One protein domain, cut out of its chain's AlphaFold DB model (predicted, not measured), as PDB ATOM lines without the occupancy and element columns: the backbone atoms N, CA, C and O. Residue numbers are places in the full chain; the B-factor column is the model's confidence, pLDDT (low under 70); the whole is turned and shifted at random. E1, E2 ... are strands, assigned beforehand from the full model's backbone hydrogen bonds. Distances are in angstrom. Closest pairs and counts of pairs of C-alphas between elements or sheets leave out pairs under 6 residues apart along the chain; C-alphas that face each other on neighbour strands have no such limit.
ATOM      1  N   PHE A   7     119.913 174.406 116.056       95.06
ATOM      2  CA  PHE A   7     120.484 173.350 116.894       95.06
ATOM      3  C   PHE A   7     119.438 172.279 117.202       95.06
ATOM      4  O   PHE A   7     118.358 172.581 117.705       95.06
ATOM      5  N   ILE A   8     119.767 171.021 116.911       96.00
ATOM      6  CA  ILE A   8     118.894 169.864 117.127       96.00
ATOM      7  C   ILE A   8     119.665 168.807 117.923       96.00
ATOM      8  O   ILE A   8     120.602 168.199 117.415       96.00
ATOM      9  N   GLY A   9     119.254 168.558 119.168       93.56
ATOM     10  CA  GLY A   9     119.877 167.577 120.066       93.56
ATOM     11  C   GLY A   9     120.381 168.191 121.374       93.56
ATOM     12  O   GLY A   9     120.623 169.393 121.468       93.56
ATOM     13  N   ALA A  10     120.532 167.365 122.412       91.62
ATOM     14  CA  ALA A  10     121.015 167.838 123.708       91.62
ATOM     15  C   ALA A  10     122.463 168.339 123.595       91.62
ATOM     16  O   ALA A  10     123.327 167.634 123.073       91.62
ATOM     17  N   TYR A  11     122.712 169.556 124.084       91.00
ATOM     18  CA  TYR A  11     124.005 170.254 124.017       91.00
ATOM     19  C   TYR A  11     124.560 170.507 122.600       91.00
ATOM     20  O   TYR A  11     125.729 170.886 122.472       91.00
ATOM     21  N   ALA A  12     123.754 170.333 121.545       92.81
ATOM     22  CA  ALA A  12     124.149 170.670 120.179       92.81
ATOM     23  C   ALA A  12     124.519 172.159 120.088       92.81
ATOM     24  O   ALA A  12     123.766 173.019 120.541       92.81
ATOM     25  N   GLY A  13     125.698 172.463 119.543       91.19
ATOM     26  CA  GLY A  13     126.155 173.841 119.363       91.19
ATOM     27  C   GLY A  13     126.401 174.621 120.662       91.19
ATOM     28  O   GLY A  13     126.488 175.844 120.619       91.19
ATOM     29  N   SER A  14     126.540 173.955 121.816       91.00
ATOM     30  CA  SER A  14     126.617 174.605 123.144       91.00
ATOM     31  C   SER A  14     127.725 175.657 123.298       91.00
ATOM     32  O   SER A  14     127.607 176.559 124.128       91.00
ATOM     33  N   ARG A  15     128.790 175.571 122.491       89.38
ATOM     34  CA  ARG A  15     129.912 176.525 122.464       89.38
ATOM     35  C   ARG A  15     129.962 177.376 121.197       89.38
ATOM     36  O   ARG A  15     130.910 178.133 121.031       89.38
ATOM     37  N   VAL A  16     128.978 177.263 120.307       92.31
ATOM     38  CA  VAL A  16     128.994 177.963 119.021       92.31
ATOM     39  C   VAL A  16     128.613 179.431 119.202       92.31
ATOM     40  O   VAL A  16     127.567 179.785 119.754       92.31
ATOM     41  N   THR A  17     129.500 180.302 118.735       93.69
ATOM     42  CA  THR A  17     129.385 181.760 118.811       93.69
ATOM     43  C   THR A  17     129.228 182.423 117.447       93.69
ATOM     44  O   THR A  17     128.783 183.569 117.413       93.69
ATOM     45  N   GLY A  18     129.541 181.727 116.350       94.25
ATOM     46  CA  GLY A  18     129.310 182.215 114.988       94.25
ATOM     47  C   GLY A  18     127.878 181.965 114.491       94.25
ATOM     48  O   GLY A  18     126.990 181.632 115.282       94.25
ATOM     49  N   ARG A  19     127.628 182.172 113.194       95.56
ATOM     50  CA  ARG A  19     126.271 182.301 112.625       95.56
ATOM     51  C   ARG A  19     125.958 181.331 111.485       95.56
ATOM     52  O   ARG A  19     126.866 180.794 110.861       95.56
ATOM     53  N   GLY A  20     124.675 181.168 111.166       95.94
ATOM     54  CA  GLY A  20     124.244 180.447 109.960       95.94
ATOM     55  C   GLY A  20     124.502 178.938 109.997       95.94
ATOM     56  O   GLY A  20     124.571 178.298 108.951       95.94
ATOM     57  N   ASN A  21     124.700 178.356 111.183       95.88
ATOM     58  CA  ASN A  21     125.043 176.945 111.314       95.88
ATOM     59  C   ASN A  21     123.801 176.070 111.492       95.88
ATOM     60  O   ASN A  21     122.862 176.435 112.199       95.88
ATOM     61  N   VAL A  22     123.846 174.857 110.951       97.19
ATOM     62  CA  VAL A  22     122.910 173.772 111.256       97.19
ATOM     63  C   VAL A  22     123.680 172.671 111.971       97.19
ATOM     64  O   VAL A  22     124.617 172.103 111.413       97.19
ATOM     65  N   ILE A  23     123.312 172.374 113.216       95.56
ATOM     66  CA  ILE A  23     124.036 171.420 114.064       95.56
ATOM     67  C   ILE A  23     123.062 170.392 114.620       95.56
ATOM     68  O   ILE A  23     122.102 170.744 115.305       95.56
ATOM     69  N   VAL A  24     123.319 169.119 114.332       96.12
ATOM     70  CA  VAL A  24     122.423 168.007 114.657       96.12
ATOM     71  C   VAL A  24     123.185 166.919 115.412       96.12
ATOM     72  O   VAL A  24     124.184 166.407 114.919       96.12
ATOM     73  N   GLY A  25     122.700 166.523 116.588       93.12
ATOM     74  CA  GLY A  25     123.221 165.401 117.380       93.12
ATOM     75  C   GLY A  25     123.585 165.757 118.825       93.12
ATOM     76  O   GLY A  25     123.734 166.923 119.185       93.12
ATOM     77  N   PHE A  26     123.735 164.732 119.672       91.19
ATOM     78  CA  PHE A  26     124.156 164.895 121.068       91.19
ATOM     79  C   PHE A  26     125.557 165.505 121.146       91.19
ATOM     80  O   PHE A  26     126.508 164.939 120.612       91.19
ATOM     81  N   SER A  27     125.680 166.650 121.821       91.12
ATOM     82  CA  SER A  27     126.933 167.405 121.962       91.12
ATOM     83  C   SER A  27     127.637 167.702 120.628       91.12
ATOM     84  O   SER A  27     128.851 167.914 120.597       91.12
ATOM     85  N   ALA A  28     126.893 167.727 119.513       92.25
ATOM     86  CA  ALA A  28     127.468 168.012 118.208       92.25
ATOM     87  C   ALA A  28     128.093 169.416 118.198       92.25
ATOM     88  O   ALA A  28     127.523 170.362 118.750       92.25
ATOM     89  N   ALA A  29     129.287 169.533 117.613       90.00
ATOM     90  CA  ALA A  29     130.122 170.740 117.622       90.00
ATOM     91  C   ALA A  29     130.576 171.260 119.007       90.00
ATOM     92  O   ALA A  29     131.206 172.313 119.078       90.00
ATOM     93  N   ALA A  30     130.333 170.546 120.114       86.69
ATOM     94  CA  ALA A  30     130.730 171.002 121.456       86.69
ATOM     95  C   ALA A  30     132.259 171.042 121.676       86.69
ATOM     96  O   ALA A  30     132.744 171.659 122.624       86.69
ATOM     97  N   PHE A  31     133.029 170.395 120.805       84.38
ATOM     98  CA  PHE A  31     134.493 170.342 120.875       84.38
ATOM     99  C   PHE A  31     135.176 170.975 119.658       84.38
ATOM    100  O   PHE A  31     136.399 170.950 119.569       84.38
ATOM    101  N   LEU A  32     134.398 171.552 118.739       85.31
ATOM    102  CA  LEU A  32     134.932 172.295 117.601       85.31
ATOM    103  C   LEU A  32     135.264 173.736 118.003       85.31
ATOM    104  O   LEU A  32     134.935 174.200 119.100       85.31
ATOM    105  N   GLU A  33     135.928 174.450 117.096       86.12
ATOM    106  CA  GLU A  33     136.172 175.883 117.231       86.12
ATOM    107  C   GLU A  33     134.847 176.649 117.445       86.12
ATOM    108  O   GLU A  33     133.889 176.431 116.708       86.12
ATOM    109  N   PRO A  34     134.748 177.542 118.448       87.12
ATOM    110  CA  PRO A  34     133.496 178.238 118.761       87.12
ATOM    111  C   PRO A  34     132.923 179.075 117.607       87.12
ATOM    112  O   PRO A  34     131.706 179.173 117.444       87.12
ATOM    113  N   ASN A  35     133.784 179.684 116.789       93.00
ATOM    114  CA  ASN A  35     133.380 180.602 115.724       93.00
ATOM    115  C   ASN A  35     133.072 179.875 114.399       93.00
ATOM    116  O   ASN A  35     133.689 180.154 113.372       93.00
ATOM    117  N   LEU A  36     132.122 178.939 114.422       93.62
ATOM    118  CA  LEU A  36     131.617 178.285 113.211       93.62
ATOM    119  C   LEU A  36     130.700 179.228 112.431       93.62
ATOM    120  O   LEU A  36     129.830 179.859 113.031       93.62
ATOM    121  N   ASN A  37     130.864 179.308 111.110       94.69
ATOM    122  CA  ASN A  37     130.003 180.110 110.244       94.69
ATOM    123  C   ASN A  37     129.598 179.326 108.994       94.69
ATOM    124  O   ASN A  37     130.459 178.729 108.347       94.69
ATOM    125  N   ASP A  38     128.303 179.339 108.669       96.50
ATOM    126  CA  ASP A  38     127.725 178.679 107.490       96.50
ATOM    127  C   ASP A  38     128.100 177.182 107.397       96.50
ATOM    128  O   ASP A  38     128.495 176.667 106.343       96.50
ATOM    129  N   ARG A  39     128.021 176.479 108.538       95.31
ATOM    130  CA  ARG A  39     128.365 175.053 108.659       95.31
ATOM    131  C   ARG A  39     127.142 174.148 108.758       95.31
ATOM    132  O   ARG A  39     126.151 174.505 109.387       95.31
ATOM    133  N   LEU A  40     127.259 172.929 108.235       96.75
ATOM    134  CA  LEU A  40     126.381 171.803 108.570       96.75
ATOM    135  C   LEU A  40     127.186 170.763 109.348       96.75
ATOM    136  O   LEU A  40     128.054 170.119 108.775       96.75
ATOM    137  N   ILE A  41     126.887 170.570 110.628       95.00
ATOM    138  CA  ILE A  41     127.563 169.581 111.473       95.00
ATOM    139  C   ILE A  41     126.544 168.533 111.911       95.00
ATOM    140  O   ILE A  41     125.605 168.852 112.640       95.00
ATOM    141  N   ILE A  42     126.726 167.279 111.497       94.81
ATOM    142  CA  ILE A  42     125.856 166.171 111.917       94.81
ATOM    143  C   ILE A  42     126.684 165.138 112.662       94.81
ATOM    144  O   ILE A  42     127.621 164.560 112.113       94.81
ATOM    145  N   GLY A  43     126.292 164.893 113.910       90.62
ATOM    146  CA  GLY A  43     126.958 163.989 114.831       90.62
ATOM    147  C   GLY A  43     128.327 164.506 115.262       90.62
ATOM    148  O   GLY A  43     129.022 165.215 114.545       90.62
ATOM    149  N   THR A  44     128.739 164.154 116.470       79.62
ATOM    150  CA  THR A  44     130.136 164.235 116.897       79.62
ATOM    151  C   THR A  44     130.335 163.094 117.892       79.62
ATOM    152  O   THR A  44     129.536 162.990 118.828       79.62
ATOM    153  N   PRO A  45     131.318 162.199 117.701       68.38
ATOM    154  CA  PRO A  45     131.597 161.131 118.648       68.38
ATOM    155  C   PRO A  45     131.803 161.696 120.055       68.38
ATOM    156  O   PRO A  45     132.420 162.754 120.232       68.38
ATOM    157  N   SER A  46     131.294 160.988 121.063       63.72
ATOM    158  CA  SER A  46     131.487 161.353 122.466       63.72
ATOM    159  C   SER A  46     132.982 161.467 122.779       63.72
ATOM    160  O   SER A  46     133.716 160.504 122.575       63.72
ATOM    161  N   GLY A  47     133.425 162.627 123.274       66.25
ATOM    162  CA  GLY A  47     134.828 162.867 123.641       66.25
ATOM    163  C   GLY A  47     135.641 163.732 122.670       66.25
ATOM    164  O   GLY A  47     136.837 163.885 122.887       66.25
ATOM    165  N   GLY A  48     135.021 164.332 121.646       69.38
ATOM    166  CA  GLY A  48     135.675 165.350 120.808       69.38
ATOM    167  C   GLY A  48     136.285 164.844 119.500       69.38
ATOM    168  O   GLY A  48     137.323 165.344 119.075       69.38
ATOM    169  N   GLY A  49     135.643 163.865 118.854       78.00
ATOM    170  CA  GLY A  49     136.022 163.389 117.518       78.00
ATOM    171  C   GLY A  49     135.580 164.313 116.372       78.00
ATOM    172  O   GLY A  49     134.947 165.345 116.585       78.00
ATOM    173  N   GLN A  50     135.892 163.917 115.135       86.69
ATOM    174  CA  GLN A  50     135.382 164.589 113.934       86.69
ATOM    175  C   GLN A  50     133.867 164.374 113.783       86.69
ATOM    176  O   GLN A  50     133.363 163.340 114.224       86.69
ATOM    177  N   PRO A  51     133.122 165.312 113.170       91.50
ATOM    178  CA  PRO A  51     131.714 165.097 112.847       91.50
ATOM    179  C   PRO A  51     131.486 163.857 111.983       91.50
ATOM    180  O   PRO A  51     132.423 163.384 111.359       91.50
ATOM    181  N   LEU A  52     130.252 163.355 111.884       92.56
ATOM    182  CA  LEU A  52     129.924 162.322 110.887       92.56
ATOM    183  C   LEU A  52     129.763 162.950 109.499       92.56
ATOM    184  O   LEU A  52     130.251 162.418 108.504       92.56
ATOM    185  N   LEU A  53     129.103 164.112 109.445       94.81
ATOM    186  CA  LEU A  53     129.043 164.969 108.266       94.81
ATOM    187  C   LEU A  53     129.505 166.378 108.627       94.81
ATOM    188  O   LEU A  53     129.076 166.933 109.643       94.81
ATOM    189  N   ASP A  54     130.343 166.947 107.765       94.69
ATOM    190  CA  ASP A  54     130.846 168.313 107.882       94.69
ATOM    191  C   ASP A  54     130.666 169.070 106.561       94.69
ATOM    192  O   ASP A  54     131.393 168.868 105.585       94.69
ATOM    193  N   GLY A  55     129.664 169.942 106.528       96.69
ATOM    194  CA  GLY A  55     129.478 170.945 105.495       96.69
ATOM    195  C   GLY A  55     130.174 172.246 105.875       96.69
ATOM    196  O   GLY A  55     129.876 172.824 106.918       96.69
ATOM    197  N   ASN A  56     131.048 172.733 104.997       95.06
ATOM    198  CA  ASN A  56     131.548 174.102 105.004       95.06
ATOM    199  C   ASN A  56     131.119 174.778 103.702       95.06
ATOM    200  O   ASN A  56     131.733 174.580 102.650       95.06
ATOM    201  N   PHE A  57     130.050 175.569 103.770       95.44
ATOM    202  CA  PHE A  57     129.462 176.168 102.577       95.44
ATOM    203  C   PHE A  57     130.183 177.434 102.115       95.44
ATOM    204  O   PHE A  57     130.059 177.787 100.943       95.44
ATOM    205  N   GLN A  58     131.012 178.048 102.965       94.00
ATOM    206  CA  GLN A  58     131.930 179.110 102.538       94.00
ATOM    207  C   GLN A  58     132.971 178.550 101.558       94.00
ATOM    208  O   GLN A  58     133.238 179.149 100.517       94.00
ATOM    209  N   ASP A  59     133.452 177.333 101.832       92.25
ATOM    210  CA  ASP A  59     134.387 176.597 100.972       92.25
ATOM    211  C   ASP A  59     133.696 175.769  99.876       92.25
ATOM    212  O   ASP A  59     134.375 175.115  99.081       92.25
ATOM    213  N   LYS A  60     132.356 175.754  99.841       92.00
ATOM    214  CA  LYS A  60     131.540 174.907  98.951       92.00
ATOM    215  C   LYS A  60     131.835 173.406  99.101       92.00
ATOM    216  O   LYS A  60     131.859 172.669  98.117       92.00
ATOM    217  N   LYS A  61     132.063 172.941 100.331       92.56
ATOM    218  CA  LYS A  61     132.394 171.543 100.646       92.56
ATOM    219  C   LYS A  61     131.313 170.892 101.499       92.56
ATOM    220  O   LYS A  61     130.826 171.488 102.454       92.56
ATOM    221  N   LEU A  62     131.011 169.633 101.197       95.06
ATOM    222  CA  LEU A  62     130.293 168.715 102.077       95.06
ATOM    223  C   LEU A  62     131.120 167.438 102.192       95.06
ATOM    224  O   LEU A  62     131.434 166.815 101.181       95.06
ATOM    225  N   LYS A  63     131.499 167.072 103.413       93.31
ATOM    226  CA  LYS A  63     132.328 165.901 103.695       93.31
ATOM    227  C   LYS A  63     131.512 164.850 104.430       93.31
ATOM    228  O   LYS A  63     130.891 165.158 105.448       93.31
ATOM    229  N   VAL A  64     131.575 163.618 103.936       93.94
ATOM    230  CA  VAL A  64     131.259 162.423 104.721       93.94
ATOM    231  C   VAL A  64     132.541 162.006 105.423       93.94
ATOM    232  O   VAL A  64     133.562 161.804 104.769       93.94
ATOM    233  N   ILE A  65     132.520 161.940 106.750       88.50
ATOM    234  CA  ILE A  65     133.667 161.487 107.535       88.50
ATOM    235  C   ILE A  65     133.522 159.972 107.715       88.50
ATOM    236  O   ILE A  65     132.952 159.489 108.692       88.50
TER     237      ILE A  65
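Overview. This is residues 7 to 65 of the 197 residues of an uncharacterized protein of Chryseobacterium sp. CH21 (UniProt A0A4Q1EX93). With little regular structure, this domain is a small wall of four short strands, E1 to E4, with E1 at one edge; the long link of residues 25 to 38 loops over one face of it near E1 and E2, and residues 43 to 52 loop out beyond the ends of E2 and E3. The hairpin of E3 and E4 makes the other edge, and residues 7 to 8 pair in parallel with E1. The printed part has 59 residues, with no named helix and four named strands, E1, E2, E3 and E4 along the chain, in one mixed sheet of order E1, E2, E3, E4; the class is all strand, with under half of the residues, 15 of the 59, in named elements. The whole is compact, with a radius of gyration of the C-alphas of 10.0 A, and spans 27 by 23 by 18 A.

Along the chain. E1 is residues 22 to 24, 6.7 A, from C-alpha 22 at (122.910, 173.772, 111.256). E2 is 39 to 42, 9.8 A; E3 is 53 to 56, 10.0 A; E4 is 61 to 64, 10.1 A, ending at (131.259, 162.423, 104.721).

Arrangement. E1 and E2 are parallel, with N 22 and O 39 2.8 A apart. E2, E3 and E4 form a meander, each strand the antiparallel neighbour of the one before: N 40 and O 55 are 2.9 A apart, N 54 and O 63 3.0 A. E1 and E4 are apart.

Size, cuts and confidence. The printed part has no cut. The link from E1 to E2 is long. Residues 45 to 48 have pLDDT under 70.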